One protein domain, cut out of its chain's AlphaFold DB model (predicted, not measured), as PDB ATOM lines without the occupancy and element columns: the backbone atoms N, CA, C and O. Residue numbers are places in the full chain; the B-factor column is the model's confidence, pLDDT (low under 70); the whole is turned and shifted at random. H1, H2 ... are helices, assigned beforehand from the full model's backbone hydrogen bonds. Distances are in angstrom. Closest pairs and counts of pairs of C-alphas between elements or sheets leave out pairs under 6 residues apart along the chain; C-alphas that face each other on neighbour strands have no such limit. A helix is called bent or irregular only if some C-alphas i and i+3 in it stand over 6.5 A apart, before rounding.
ATOM      1  N   SER A 357      25.471 -29.481 -32.664       74.06
ATOM      2  CA  SER A 357      24.881 -29.259 -31.333       74.06
ATOM      3  C   SER A 357      24.690 -30.552 -30.521       74.06
ATOM      4  O   SER A 357      24.920 -30.549 -29.308       74.06
ATOM      5  N   ASP A 358      24.382 -31.678 -31.170       80.75
ATOM      6  CA  ASP A 358      24.270 -33.010 -30.543       80.75
ATOM      7  C   ASP A 358      25.624 -33.630 -30.134       80.75
ATOM      8  O   ASP A 358      25.669 -34.541 -29.294       80.75
ATOM      9  N   VAL A 359      26.741 -33.152 -30.695       83.31
ATOM     10  CA  VAL A 359      28.103 -33.513 -30.259       83.31
ATOM     11  C   VAL A 359      28.468 -32.683 -29.029       83.31
ATOM     12  O   VAL A 359      28.834 -33.240 -27.994       83.31
ATOM     13  N   GLN A 360      28.282 -31.359 -29.095       79.38
ATOM     14  CA  GLN A 360      28.542 -30.440 -27.976       79.38
ATOM     15  C   GLN A 360      27.712 -30.801 -26.739       79.38
ATOM     16  O   GLN A 360      28.251 -30.902 -25.639       79.38
ATOM     17  N   SER A 361      26.420 -31.089 -26.920       80.50
ATOM     18  CA  SER A 361      25.515 -31.504 -25.839       80.50
ATOM     19  C   SER A 361      25.967 -32.794 -25.146       80.50
ATOM     20  O   SER A 361      25.726 -32.963 -23.951       80.50
ATOM     21  N   ALA A 362      26.649 -33.693 -25.864       83.31
ATOM     22  CA  ALA A 362      27.176 -34.933 -25.305       83.31
ATOM     23  C   ALA A 362      28.536 -34.758 -24.617       83.31
ATOM     24  O   ALA A 362      28.736 -35.349 -23.558       83.31
ATOM     25  N   VAL A 363      29.424 -33.904 -25.138       84.88
ATOM     26  CA  VAL A 363      30.660 -33.506 -24.434       84.88
ATOM     27  C   VAL A 363      30.307 -32.791 -23.124       84.88
ATOM     28  O   VAL A 363      30.781 -33.182 -22.063       84.88
ATOM     29  N   LEU A 364      29.354 -31.855 -23.155       82.69
ATOM     30  CA  LEU A 364      28.787 -31.213 -21.960       82.69
ATOM     31  C   LEU A 364      28.132 -32.203 -20.983       82.69
ATOM     32  O   LEU A 364      28.134 -31.970 -19.772       82.69
ATOM     33  N   ALA A 365      27.537 -33.289 -21.481       83.19
ATOM     34  CA  ALA A 365      26.969 -34.345 -20.645       83.19
ATOM     35  C   ALA A 365      28.039 -35.286 -20.065       83.19
ATOM     36  O   ALA A 365      27.807 -35.856 -18.999       83.19
ATOM     37  N   PHE A 366      29.189 -35.441 -20.728       85.88
ATOM     38  CA  PHE A 366      30.362 -36.125 -20.185       85.88
ATOM     39  C   PHE A 366      31.020 -35.275 -19.093       85.88
ATOM     40  O   PHE A 366      31.110 -35.742 -17.960       85.88
ATOM     41  N   ALA A 367      31.344 -34.011 -19.385       81.81
ATOM     42  CA  ALA A 367      31.913 -33.036 -18.452       81.81
ATOM     43  C   ALA A 367      31.195 -33.027 -17.089       81.81
ATOM     44  O   ALA A 367      31.805 -33.260 -16.044       81.81
ATOM     45  N   LYS A 368      29.862 -32.875 -17.113       81.88
ATOM     46  CA  LYS A 368      28.984 -32.855 -15.922       81.88
ATOM     47  C   LYS A 368      28.876 -34.194 -15.179       81.88
ATOM     48  O   LYS A 368      28.311 -34.232 -14.089       81.88
ATOM     49  N   ARG A 369      29.340 -35.297 -15.775       79.56
ATOM     50  CA  ARG A 369      29.445 -36.618 -15.129       79.56
ATOM     51  C   ARG A 369      30.844 -36.839 -14.557       79.56
ATOM     52  O   ARG A 369      30.940 -37.367 -13.457       79.56
ATOM     53  N   SER A 370      31.899 -36.408 -15.251       78.56
ATOM     54  CA  SER A 370      33.270 -36.440 -14.723       78.56
ATOM     55  C   SER A 370      33.460 -35.505 -13.529       78.56
ATOM     56  O   SER A 370      34.096 -35.903 -12.563       78.56
ATOM     57  N   SER A 371      32.824 -34.328 -13.521       68.38
ATOM     58  CA  SER A 371      32.837 -33.396 -12.379       68.38
ATOM     59  C   SER A 371      32.000 -33.866 -11.171       68.38
ATOM     60  O   SER A 371      31.730 -33.078 -10.267       68.38
ATOM     61  N   ALA A 372      31.490 -35.103 -11.195       67.56
ATOM     62  CA  ALA A 372      30.575 -35.666 -10.201       67.56
ATOM     63  C   ALA A 372      30.930 -37.115  -9.787       67.56
ATOM     64  O   ALA A 372      30.122 -37.772  -9.128       67.56
ATOM     65  N   ASP A 373      32.111 -37.619 -10.166       67.50
ATOM     66  CA  ASP A 373      32.689 -38.865  -9.639       67.50
ATOM     67  C   ASP A 373      33.813 -38.506  -8.657       67.50
ATOM     68  O   ASP A 373      34.729 -37.766  -9.008       67.50
ATOM     69  N   ASP A 374      33.784 -39.067  -7.444       57.75
ATOM     70  CA  ASP A 374      34.800 -38.877  -6.390       57.75
ATOM     71  C   ASP A 374      36.161 -39.549  -6.733       57.75
ATOM     72  O   ASP A 374      36.896 -39.977  -5.838       57.75
ATOM     73  N   GLY A 375      36.461 -39.772  -8.018       62.31
ATOM     74  CA  GLY A 375      37.610 -40.542  -8.514       62.31
ATOM     75  C   GLY A 375      37.562 -42.046  -8.207       62.31
ATOM     76  O   GLY A 375      38.537 -42.759  -8.441       62.31
ATOM     77  N   ARG A 376      36.449 -42.569  -7.669       59.50
ATOM     78  CA  ARG A 376      36.387 -43.932  -7.092       59.50
ATOM     79  C   ARG A 376      36.146 -45.031  -8.122       59.50
ATOM     80  O   ARG A 376      36.324 -46.211  -7.805       59.50
ATOM     81  N   HIS A 377      35.714 -44.681  -9.331       69.12
ATOM     82  CA  HIS A 377      35.355 -45.648 -10.369       69.12
ATOM     83  C   HIS A 377      35.863 -45.267 -11.776       69.12
ATOM     84  O   HIS A 377      35.066 -45.227 -12.718       69.12
ATOM     85  N   PRO A 378      37.185 -45.079 -11.971       74.31
ATOM     86  CA  PRO A 378      37.752 -44.598 -13.236       74.31
ATOM     87  C   PRO A 378      37.380 -45.457 -14.455       74.31
ATOM     88  O   PRO A 378      37.217 -44.922 -15.546       74.31
ATOM     89  N   GLU A 379      37.157 -46.767 -14.296       79.81
ATOM     90  CA  GLU A 379      36.691 -47.636 -15.390       79.81
ATOM     91  C   GLU A 379      35.305 -47.247 -15.939       79.81
ATOM     92  O   GLU A 379      35.059 -47.399 -17.134       79.81
ATOM     93  N   LYS A 380      34.408 -46.686 -15.113       81.62
ATOM     94  CA  LYS A 380      33.092 -46.195 -15.569       81.62
ATOM     95  C   LYS A 380      33.239 -44.929 -16.411       81.62
ATOM     96  O   LYS A 380      32.554 -44.791 -17.421       81.62
ATOM     97  N   LEU A 381      34.160 -44.036 -16.037       82.81
ATOM     98  CA  LEU A 381      34.505 -42.864 -16.843       82.81
ATOM     99  C   LEU A 381      35.230 -43.253 -18.136       82.81
ATOM    100  O   LEU A 381      34.898 -42.711 -19.187       82.81
ATOM    101  N   ARG A 382      36.138 -44.242 -18.107       85.38
ATOM    102  CA  ARG A 382      36.745 -44.802 -19.329       85.38
ATOM    103  C   ARG A 382      35.687 -45.407 -20.255       85.38
ATOM    104  O   ARG A 382      35.741 -45.147 -21.452       85.38
ATOM    105  N   ALA A 383      34.697 -46.136 -19.735       86.19
ATOM    106  CA  ALA A 383      33.590 -46.649 -20.546       86.19
ATOM    107  C   ALA A 383      32.769 -45.518 -21.200       86.19
ATOM    108  O   ALA A 383      32.560 -45.542 -22.410       86.19
ATOM    109  N   LEU A 384      32.386 -44.486 -20.436       85.69
ATOM    110  CA  LEU A 384      31.662 -43.318 -20.960       85.69
ATOM    111  C   LEU A 384      32.477 -42.506 -21.983       85.69
ATOM    112  O   LEU A 384      31.903 -41.973 -22.930       85.69
ATOM    113  N   ALA A 385      33.800 -42.418 -21.817       87.38
ATOM    114  CA  ALA A 385      34.683 -41.779 -22.791       87.38
ATOM    115  C   ALA A 385      34.746 -42.592 -24.094       87.38
ATOM    116  O   ALA A 385      34.593 -42.025 -25.170       87.38
ATOM    117  N   ASN A 386      34.867 -43.921 -24.008       89.12
ATOM    118  CA  ASN A 386      34.805 -44.795 -25.183       89.12
ATOM    119  C   ASN A 386      33.452 -44.681 -25.912       89.12
ATOM    120  O   ASN A 386      33.435 -44.578 -27.134       89.12
ATOM    121  N   GLU A 387      32.324 -44.626 -25.192       88.94
ATOM    122  CA  GLU A 387      30.996 -44.398 -25.790       88.94
ATOM    123  C   GLU A 387      30.873 -43.028 -26.483       88.94
ATOM    124  O   GLU A 387      30.229 -42.924 -27.528       88.94
ATOM    125  N   LEU A 388      31.491 -41.978 -25.927       90.12
ATOM    126  CA  LEU A 388      31.499 -40.637 -26.517       90.12
ATOM    127  C   LEU A 388      32.375 -40.568 -27.775       90.12
ATOM    128  O   LEU A 388      31.917 -40.086 -28.808       90.12
ATOM    129  N   PHE A 389      33.620 -41.041 -27.692       90.06
ATOM    130  CA  PHE A 389      34.599 -40.932 -28.775       90.06
ATOM    131  C   PHE A 389      34.389 -41.959 -29.900       90.06
ATOM    132  O   PHE A 389      34.827 -41.707 -31.013       90.06
ATOM    133  N   ALA A 390      33.634 -43.045 -29.687       88.06
ATOM    134  CA  ALA A 390      33.232 -43.972 -30.757       88.06
ATOM    135  C   ALA A 390      32.159 -43.412 -31.726       88.06
ATOM    136  O   ALA A 390      31.668 -44.135 -32.597       88.06
ATOM    137  N   ARG A 391      31.751 -42.143 -31.578       88.12
ATOM    138  CA  ARG A 391      30.720 -41.495 -32.401       88.12
ATOM    139  C   ARG A 391      31.251 -41.021 -33.756       88.12
ATOM    140  O   ARG A 391      32.103 -40.138 -33.833       88.12
ATOM    141  N   GLU A 392      30.657 -41.519 -34.842       84.19
ATOM    142  CA  GLU A 392      30.973 -41.074 -36.212       84.19
ATOM    143  C   GLU A 392      30.738 -39.568 -36.433       84.19
ATOM    144  O   GLU A 392      31.467 -38.934 -37.197       84.19
ATOM    145  N   ASP A 393      29.739 -38.977 -35.772       85.12
ATOM    146  CA  ASP A 393      29.437 -37.549 -35.882       85.12
ATOM    147  C   ASP A 393      30.404 -36.672 -35.067       85.12
ATOM    148  O   ASP A 393      30.739 -35.575 -35.511       85.12
ATOM    149  N   LEU A 394      30.969 -37.189 -33.967       87.31
ATOM    150  CA  LEU A 394      32.092 -36.549 -33.270       87.31
ATOM    151  C   LEU A 394      33.352 -36.544 -34.150       87.31
ATOM    152  O   LEU A 394      33.984 -35.499 -34.298       87.31
ATOM    153  N   HIS A 395      33.685 -37.659 -34.807       86.44
ATOM    154  CA  HIS A 395      34.801 -37.692 -35.763       86.44
ATOM    155  C   HIS A 395      34.573 -36.795 -36.991       86.44
ATOM    156  O   HIS A 395      35.536 -36.277 -37.556       86.44
ATOM    157  N   ARG A 396      33.318 -36.573 -37.411       81.19
ATOM    158  CA  ARG A 396      33.000 -35.593 -38.461       81.19
ATOM    159  C   ARG A 396      33.208 -34.160 -37.973       81.19
ATOM    160  O   ARG A 396      33.859 -33.384 -38.668       81.19
ATOM    161  N   ALA A 397      32.744 -33.843 -36.764       83.31
ATOM    162  CA  ALA A 397      32.965 -32.547 -36.127       83.31
ATOM    163  C   ALA A 397      34.465 -32.238 -35.961       83.31
ATOM    164  O   ALA A 397      34.905 -31.148 -36.313       83.31
ATOM    165  N   LEU A 398      35.275 -33.218 -35.538       85.12
ATOM    166  CA  LEU A 398      36.737 -33.085 -35.416       85.12
ATOM    167  C   LEU A 398      37.478 -32.886 -36.749       85.12
ATOM    168  O   LEU A 398      38.628 -32.457 -36.736       85.12
ATOM    169  N   ARG A 399      36.857 -33.165 -37.901       84.38
ATOM    170  CA  ARG A 399      37.419 -32.837 -39.227       84.38
ATOM    171  C   ARG A 399      36.965 -31.464 -39.740       84.38
ATOM    172  O   ARG A 399      37.479 -30.990 -40.752       84.38
ATOM    173  N   ASN A 400      36.043 -30.791 -39.048       79.81
ATOM    174  CA  ASN A 400      35.604 -29.438 -39.380       79.81
ATOM    175  C   ASN A 400      36.479 -28.393 -38.661       79.81
ATOM    176  O   ASN A 400      36.482 -28.281 -37.437       79.81
ATOM    177  N   ARG A 401      37.207 -27.577 -39.434       73.88
ATOM    178  CA  ARG A 401      38.146 -26.576 -38.898       73.88
ATOM    179  C   ARG A 401      37.480 -25.518 -38.018       73.88
ATOM    180  O   ARG A 401      38.029 -25.182 -36.972       73.88
ATOM    181  N   ALA A 402      36.313 -25.022 -38.423       69.19
ATOM    182  CA  ALA A 402      35.563 -24.027 -37.663       69.19
ATOM    183  C   ALA A 402      35.079 -24.604 -36.323       69.19
ATOM    184  O   ALA A 402      35.073 -23.907 -35.310       69.19
ATOM    185  N   PHE A 403      34.734 -25.897 -36.296       79.12
ATOM    186  CA  PHE A 403      34.387 -26.595 -35.063       79.12
ATOM    187  C   PHE A 403      35.602 -26.760 -34.131       79.12
ATOM    188  O   PHE A 403      35.491 -26.496 -32.932       79.12
ATOM    189  N   CYS A 404      36.767 -27.134 -34.669       79.00
ATOM    190  CA  CYS A 404      37.996 -27.267 -33.884       79.00
ATOM    191  C   CYS A 404      38.445 -25.944 -33.241       79.00
ATOM    192  O   CYS A 404      38.718 -25.930 -32.042       79.00
ATOM    193  N   ASP A 405      38.454 -24.834 -33.986       72.06
ATOM    194  CA  ASP A 405      38.810 -23.516 -33.433       72.06
ATOM    195  C   ASP A 405      37.785 -23.014 -32.401       72.06
ATOM    196  O   ASP A 405      38.145 -22.588 -31.303       72.06
ATOM    197  N   ARG A 406      36.488 -23.087 -32.731       69.25
ATOM    198  CA  ARG A 406      35.423 -22.484 -31.916       69.25
ATOM    199  C   ARG A 406      35.047 -23.303 -30.681       69.25
ATOM    200  O   ARG A 406      34.625 -22.716 -29.687       69.25
ATOM    201  N   TYR A 407      35.169 -24.632 -30.733       75.19
ATOM    202  CA  TYR A 407      34.670 -25.521 -29.677       75.19
ATOM    203  C   TYR A 407      35.735 -26.432 -29.073       75.19
ATOM    204  O   TYR A 407      35.770 -26.540 -27.850       75.19
ATOM    205  N   VAL A 408      36.629 -27.043 -29.857       81.62
ATOM    206  CA  VAL A 408      37.659 -27.933 -29.284       81.62
ATOM    207  C   VAL A 408      38.715 -27.119 -28.536       81.62
ATOM    208  O   VAL A 408      38.893 -27.311 -27.338       81.62
ATOM    209  N   LEU A 409      39.357 -26.154 -29.203       76.94
ATOM    210  CA  LEU A 409      40.463 -25.352 -28.654       76.94
ATOM    211  C   LEU A 409      40.057 -24.309 -27.595       76.94
ATOM    212  O   LEU A 409      40.945 -23.685 -27.009       76.94
ATOM    213  N   ILE A 420      41.184 -38.507 -18.495       87.38
ATOM    214  CA  ILE A 420      40.583 -39.514 -19.393       87.38
ATOM    215  C   ILE A 420      40.020 -38.890 -20.687       87.38
ATOM    216  O   ILE A 420      40.125 -39.513 -21.740       87.38
ATOM    217  N   PHE A 421      39.442 -37.684 -20.644       89.81
ATOM    218  CA  PHE A 421      38.933 -37.014 -21.846       89.81
ATOM    219  C   PHE A 421      40.061 -36.661 -22.827       89.81
ATOM    220  O   PHE A 421      39.980 -36.976 -24.014       89.81
ATOM    221  N   PHE A 422      41.141 -36.069 -22.317       90.12
ATOM    222  CA  PHE A 422      42.290 -35.634 -23.111       90.12
ATOM    223  C   PHE A 422      43.143 -36.807 -23.606       90.12
ATOM    224  O   PHE A 422      43.641 -36.747 -24.726       90.12
ATOM    225  N   GLU A 423      43.212 -37.919 -22.862       90.06
ATOM    226  CA  GLU A 423      43.778 -39.185 -23.360       90.06
ATOM    227  C   GLU A 423      43.085 -39.649 -24.659       90.06
ATOM    228  O   GLU A 423      43.747 -40.003 -25.634       90.06
ATOM    229  N   HIS A 424      41.745 -39.619 -24.703       90.19
ATOM    230  CA  HIS A 424      40.981 -40.045 -25.883       90.19
ATOM    231  C   HIS A 424      41.017 -38.990 -27.007       90.19
ATOM    232  O   HIS A 424      41.024 -39.351 -28.186       90.19
ATOM    233  N   LEU A 425      41.109 -37.698 -26.667       89.62
ATOM    234  CA  LEU A 425      41.311 -36.619 -27.641       89.62
ATOM    235  C   LEU A 425      42.683 -36.719 -28.332       89.62
ATOM    236  O   LEU A 425      42.765 -36.543 -29.548       89.62
ATOM    237  N   LEU A 426      43.742 -37.060 -27.589       90.50
ATOM    238  CA  LEU A 426      45.077 -37.317 -28.143       90.50
ATOM    239  C   LEU A 426      45.099 -38.548 -29.049       90.50
ATOM    240  O   LEU A 426      45.666 -38.475 -30.136       90.50
ATOM    241  N   ALA A 427      44.420 -39.633 -28.663       89.06
ATOM    242  CA  ALA A 427      44.251 -40.799 -29.529       89.06
ATOM    243  C   ALA A 427      43.505 -40.451 -30.833       89.06
ATOM    244  O   ALA A 427      43.878 -40.915 -31.908       89.06
ATOM    245  N   CYS A 428      42.500 -39.565 -30.787       86.19
ATOM    246  CA  CYS A 428      41.864 -39.054 -32.008       86.19
ATOM    247  C   CYS A 428      42.839 -38.247 -32.881       86.19
ATOM    248  O   CYS A 428      42.763 -38.323 -34.106       86.19
ATOM    249  N   ASP A 438      48.125 -30.262 -34.260       82.12
ATOM    250  CA  ASP A 438      49.348 -30.094 -33.468       82.12
ATOM    251  C   ASP A 438      49.171 -29.088 -32.316       82.12
ATOM    252  O   ASP A 438      49.809 -29.233 -31.276       82.12
ATOM    253  N   GLU A 439      48.242 -28.130 -32.432       82.88
ATOM    254  CA  GLU A 439      47.861 -27.261 -31.310       82.88
ATOM    255  C   GLU A 439      46.951 -27.995 -30.314       82.88
ATOM    256  O   GLU A 439      47.148 -27.873 -29.104       82.88
ATOM    257  N   ILE A 440      45.991 -28.789 -30.812       87.12
ATOM    258  CA  ILE A 440      45.119 -29.635 -29.978       87.12
ATOM    259  C   ILE A 440      45.972 -30.641 -29.193       87.12
ATOM    260  O   ILE A 440      45.783 -30.783 -27.986       87.12
ATOM    261  N   ARG A 441      46.943 -31.282 -29.862       87.56
ATOM    262  CA  ARG A 441      47.926 -32.184 -29.256       87.56
ATOM    263  C   ARG A 441      48.703 -31.469 -28.157       87.56
ATOM    264  O   ARG A 441      48.603 -31.886 -27.010       87.56
ATOM    265  N   ARG A 442      49.397 -30.372 -28.484       86.88
ATOM    266  CA  ARG A 442      50.223 -29.624 -27.524       86.88
ATOM    267  C   ARG A 442      49.425 -29.225 -26.277       86.88
ATOM    268  O   ARG A 442      49.862 -29.507 -25.171       86.88
ATOM    269  N   LYS A 443      48.227 -28.645 -26.440       85.50
ATOM    270  CA  LYS A 443      47.365 -28.255 -25.307       85.50
ATOM    271  C   LYS A 443      46.885 -29.448 -24.471       85.50
ATOM    272  O   LYS A 443      46.743 -29.321 -23.260       85.50
ATOM    273  N   ALA A 444      46.615 -30.599 -25.090       88.88
ATOM    274  CA  ALA A 444      46.206 -31.807 -24.370       88.88
ATOM    275  C   ALA A 444      47.383 -32.494 -23.654       88.88
ATOM    276  O   ALA A 444      47.201 -33.002 -22.550       88.88
ATOM    277  N   GLU A 445      48.584 -32.464 -24.231       88.44
ATOM    278  CA  GLU A 445      49.828 -32.909 -23.588       88.44
ATOM    279  C   GLU A 445      50.194 -32.003 -22.402       88.44
ATOM    280  O   GLU A 445      50.468 -32.511 -21.315       88.44
ATOM    281  N   GLU A 446      50.097 -30.678 -22.563       86.44
ATOM    282  CA  GLU A 446      50.250 -29.687 -21.485       86.44
ATOM    283  C   GLU A 446      49.249 -29.939 -20.348       86.44
ATOM    284  O   GLU A 446      49.660 -30.100 -19.198       86.44
ATOM    285  N   PHE A 447      47.954 -30.080 -20.661       88.94
ATOM    286  CA  PHE A 447      46.917 -30.366 -19.663       88.94
ATOM    287  C   PHE A 447      47.172 -31.677 -18.905       88.94
ATOM    288  O   PHE A 447      47.054 -31.723 -17.680       88.94
ATOM    289  N   LEU A 448      47.522 -32.762 -19.609       88.12
ATOM    290  CA  LEU A 448      47.819 -34.044 -18.965       88.12
ATOM    291  C   LEU A 448      49.087 -33.978 -18.109       88.12
ATOM    292  O   LEU A 448      49.125 -34.602 -17.046       88.12
ATOM    293  N   ASN A 449      50.097 -33.215 -18.530       85.25
ATOM    294  CA  ASN A 449      51.310 -33.016 -17.746       85.25
ATOM    295  C   ASN A 449      51.014 -32.214 -16.464       85.25
ATOM    296  O   ASN A 449      51.398 -32.633 -15.373       85.25
ATOM    297  N   ASP A 450      50.264 -31.119 -16.551       84.56
ATOM    298  CA  ASP A 450      49.879 -30.326 -15.377       84.56
ATOM    299  C   ASP A 450      48.949 -31.101 -14.430       84.56
ATOM    300  O   ASP A 450      49.140 -31.065 -13.213       84.56
ATOM    301  N   HIS A 451      48.016 -31.904 -14.957       85.56
ATOM    302  CA  HIS A 451      47.211 -32.810 -14.132       85.56
ATOM    303  C   HIS A 451      48.071 -33.901 -13.462       85.56
ATOM    304  O   HIS A 451      47.808 -34.259 -12.310       85.56
ATOM    305  N   ARG A 452      49.115 -34.428 -14.127       86.75
ATOM    306  CA  ARG A 452      50.111 -35.314 -13.486       86.75
ATOM    307  C   ARG A 452      50.777 -34.581 -12.320       86.75
ATOM    308  O   ARG A 452      50.646 -35.035 -11.185       86.75
ATOM    309  N   LYS A 453      51.405 -33.423 -12.570       85.12
ATOM    310  CA  LYS A 453      52.098 -32.609 -11.548       85.12
ATOM    311  C   LYS A 453      51.192 -32.300 -10.352       85.12
ATOM    312  O   LYS A 453      51.620 -32.442  -9.207       85.12
ATOM    313  N   GLN A 454      49.933 -31.929 -10.599       84.31
ATOM    314  CA  GLN A 454      48.949 -31.678  -9.547       84.31
ATOM    315  C   GLN A 454      48.609 -32.946  -8.754       84.31
ATOM    316  O   GLN A 454      48.657 -32.908  -7.527       84.31
ATOM    317  N   SER A 455      48.288 -34.057  -9.424       84.62
ATOM    318  CA  SER A 455      47.920 -35.313  -8.758       84.62
ATOM    319  C   SER A 455      49.064 -35.874  -7.909       84.62
ATOM    320  O   SER A 455      48.816 -36.383  -6.816       84.62
ATOM    321  N   GLU A 456      50.305 -35.762  -8.387       86.50
ATOM    322  CA  GLU A 456      51.502 -36.144  -7.633       86.50
ATOM    323  C   GLU A 456      51.735 -35.230  -6.428       86.50
ATOM    324  O   GLU A 456      51.975 -35.723  -5.329       86.50
ATOM    325  N   ARG A 457      51.609 -33.904  -6.596       87.31
ATOM    326  CA  ARG A 457      51.713 -32.957  -5.475       87.31
ATOM    327  C   ARG A 457      50.628 -33.218  -4.431       87.31
ATOM    328  O   ARG A 457      50.918 -33.179  -3.248       87.31
ATOM    329  N   GLU A 458      49.401 -33.527  -4.843       84.75
ATOM    330  CA  GLU A 458      48.308 -33.853  -3.919       84.75
ATOM    331  C   GLU A 458      48.487 -35.219  -3.243       84.75
ATOM    332  O   GLU A 458      48.036 -35.415  -2.118       84.75
ATOM    333  N   GLU A 459      49.105 -36.203  -3.903       85.88
ATOM    334  CA  GLU A 459      49.533 -37.461  -3.273       85.88
ATOM    335  C   GLU A 459      50.601 -37.194  -2.205       85.88
ATOM    336  O   GLU A 459      50.425 -37.611  -1.062       85.88
ATOM    337  N   ASP A 460      51.613 -36.397  -2.541       87.44
ATOM    338  CA  ASP A 460      52.676 -35.955  -1.635       87.44
ATOM    339  C   ASP A 460      52.111 -35.164  -0.434       87.44
ATOM    340  O   ASP A 460      52.355 -35.537   0.715       87.44
TER     341      ASP A 460
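AT A GLANCE: This is residues 357 to 409, 420 to 428 and 438 to 460 of the 1038 residues of the protein "J domain-containing protein" of Anaeromassilibacillus sp. An200 (UniProt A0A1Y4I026). A helical hairpin of H1 and H2 makes one long side and the longest helix, H6, the other, with the shorter H5 between them, packed on H2 and on the first part of H6. At one end H3 turns across from the hairpin and H4 follows it toward the start of H6, while residues 449 to 460 of H6 stick out beyond the body. The printed part has 85 residues with six named helices, H1 to H6 in order along the chain, and no named strand; the class is all helix. It is compact, with a radius of gyration of the C-alphas of 13.8 A, yet elongated, spanning 42 by 26 by 18 A.

HOW THE PARTS SIT: H1, residues 357 to 370, and H2, residues 378 to 389, form a helical hairpin, two helices that run opposite ways, at a shallow tilt of 5 degrees. They touch, and their closest C-alphas, those of Ser 370 and Leu 381, are 6.9 A apart. H3, residues 392 to 397, is about perpendicular to H1 at 78 degrees and only just touches it, with 3 pairs of C-alphas within 8 A; H1 does so with Val 359 alone, whose C-alpha is 5.8 A from that of Leu 394. H4, residues 401 to 409, is close to H3 but not clearly touching, with the C-alphas of Ala 397 and Phe 403 closest at 6.2 A. H5, residues 420 to 428, touches H2, with the C-alphas of Ala 385 and Phe 421 closest at 6.5 A. H5 and H2 run the same way at a steep tilt of 37 degrees, only just past shallow. H6, residues 438 to 460, touches H5 with residues 440 to 448 alone, opposite ways at a shallow tilt of 28 degrees; the closest C-alphas, those of Phe 422 and Ala 444, are 5.6 A apart. H4 and H6 are close but not clearly touching, with the C-alphas of Leu 409 and Ile 440 closest at 6.5 A. H1 and H6 are apart. In H2, H3, H5 and H6 every O i to N i+4 pair is within hydrogen-bond range; in H1 it is 8 of 10 and in H4 4 of 5.

IN THESE COORDINATES: H1 begins with C-alpha 357 at (24.881, -29.259, -31.333) and is 19.9 A long from first to last C-alpha. H2 is 16.3 A long, H3 8.8 A, H4 10.6 A and H5 12.7 A. H4 is irregular, only just: C-alphas 406 and 409 are 6.7 A apart. H5 begins with C-alpha 420 at (40.583, -39.514, -19.393). H6 is 32.5 A long and ends with C-alpha 460 at (52.676, -35.955, -1.635).

THE WHOLE: The two C-alphas farthest apart, those of Asn 400 and Asp 460, are 41.9 A apart. Residues 410 to 419 are not printed, with 16.9 A between C-alphas 409 and 420, and residues 429 to 437 are not printed, with 11.8 A between C-alphas 428 and 438. Of the links that are printed whole, H2 to H3 and H3 to H4 are tight and H1 to H2 is short. The mean pLDDT of the printed part is 82.4, and residues 371 to 377, 402 and 406 are under 70.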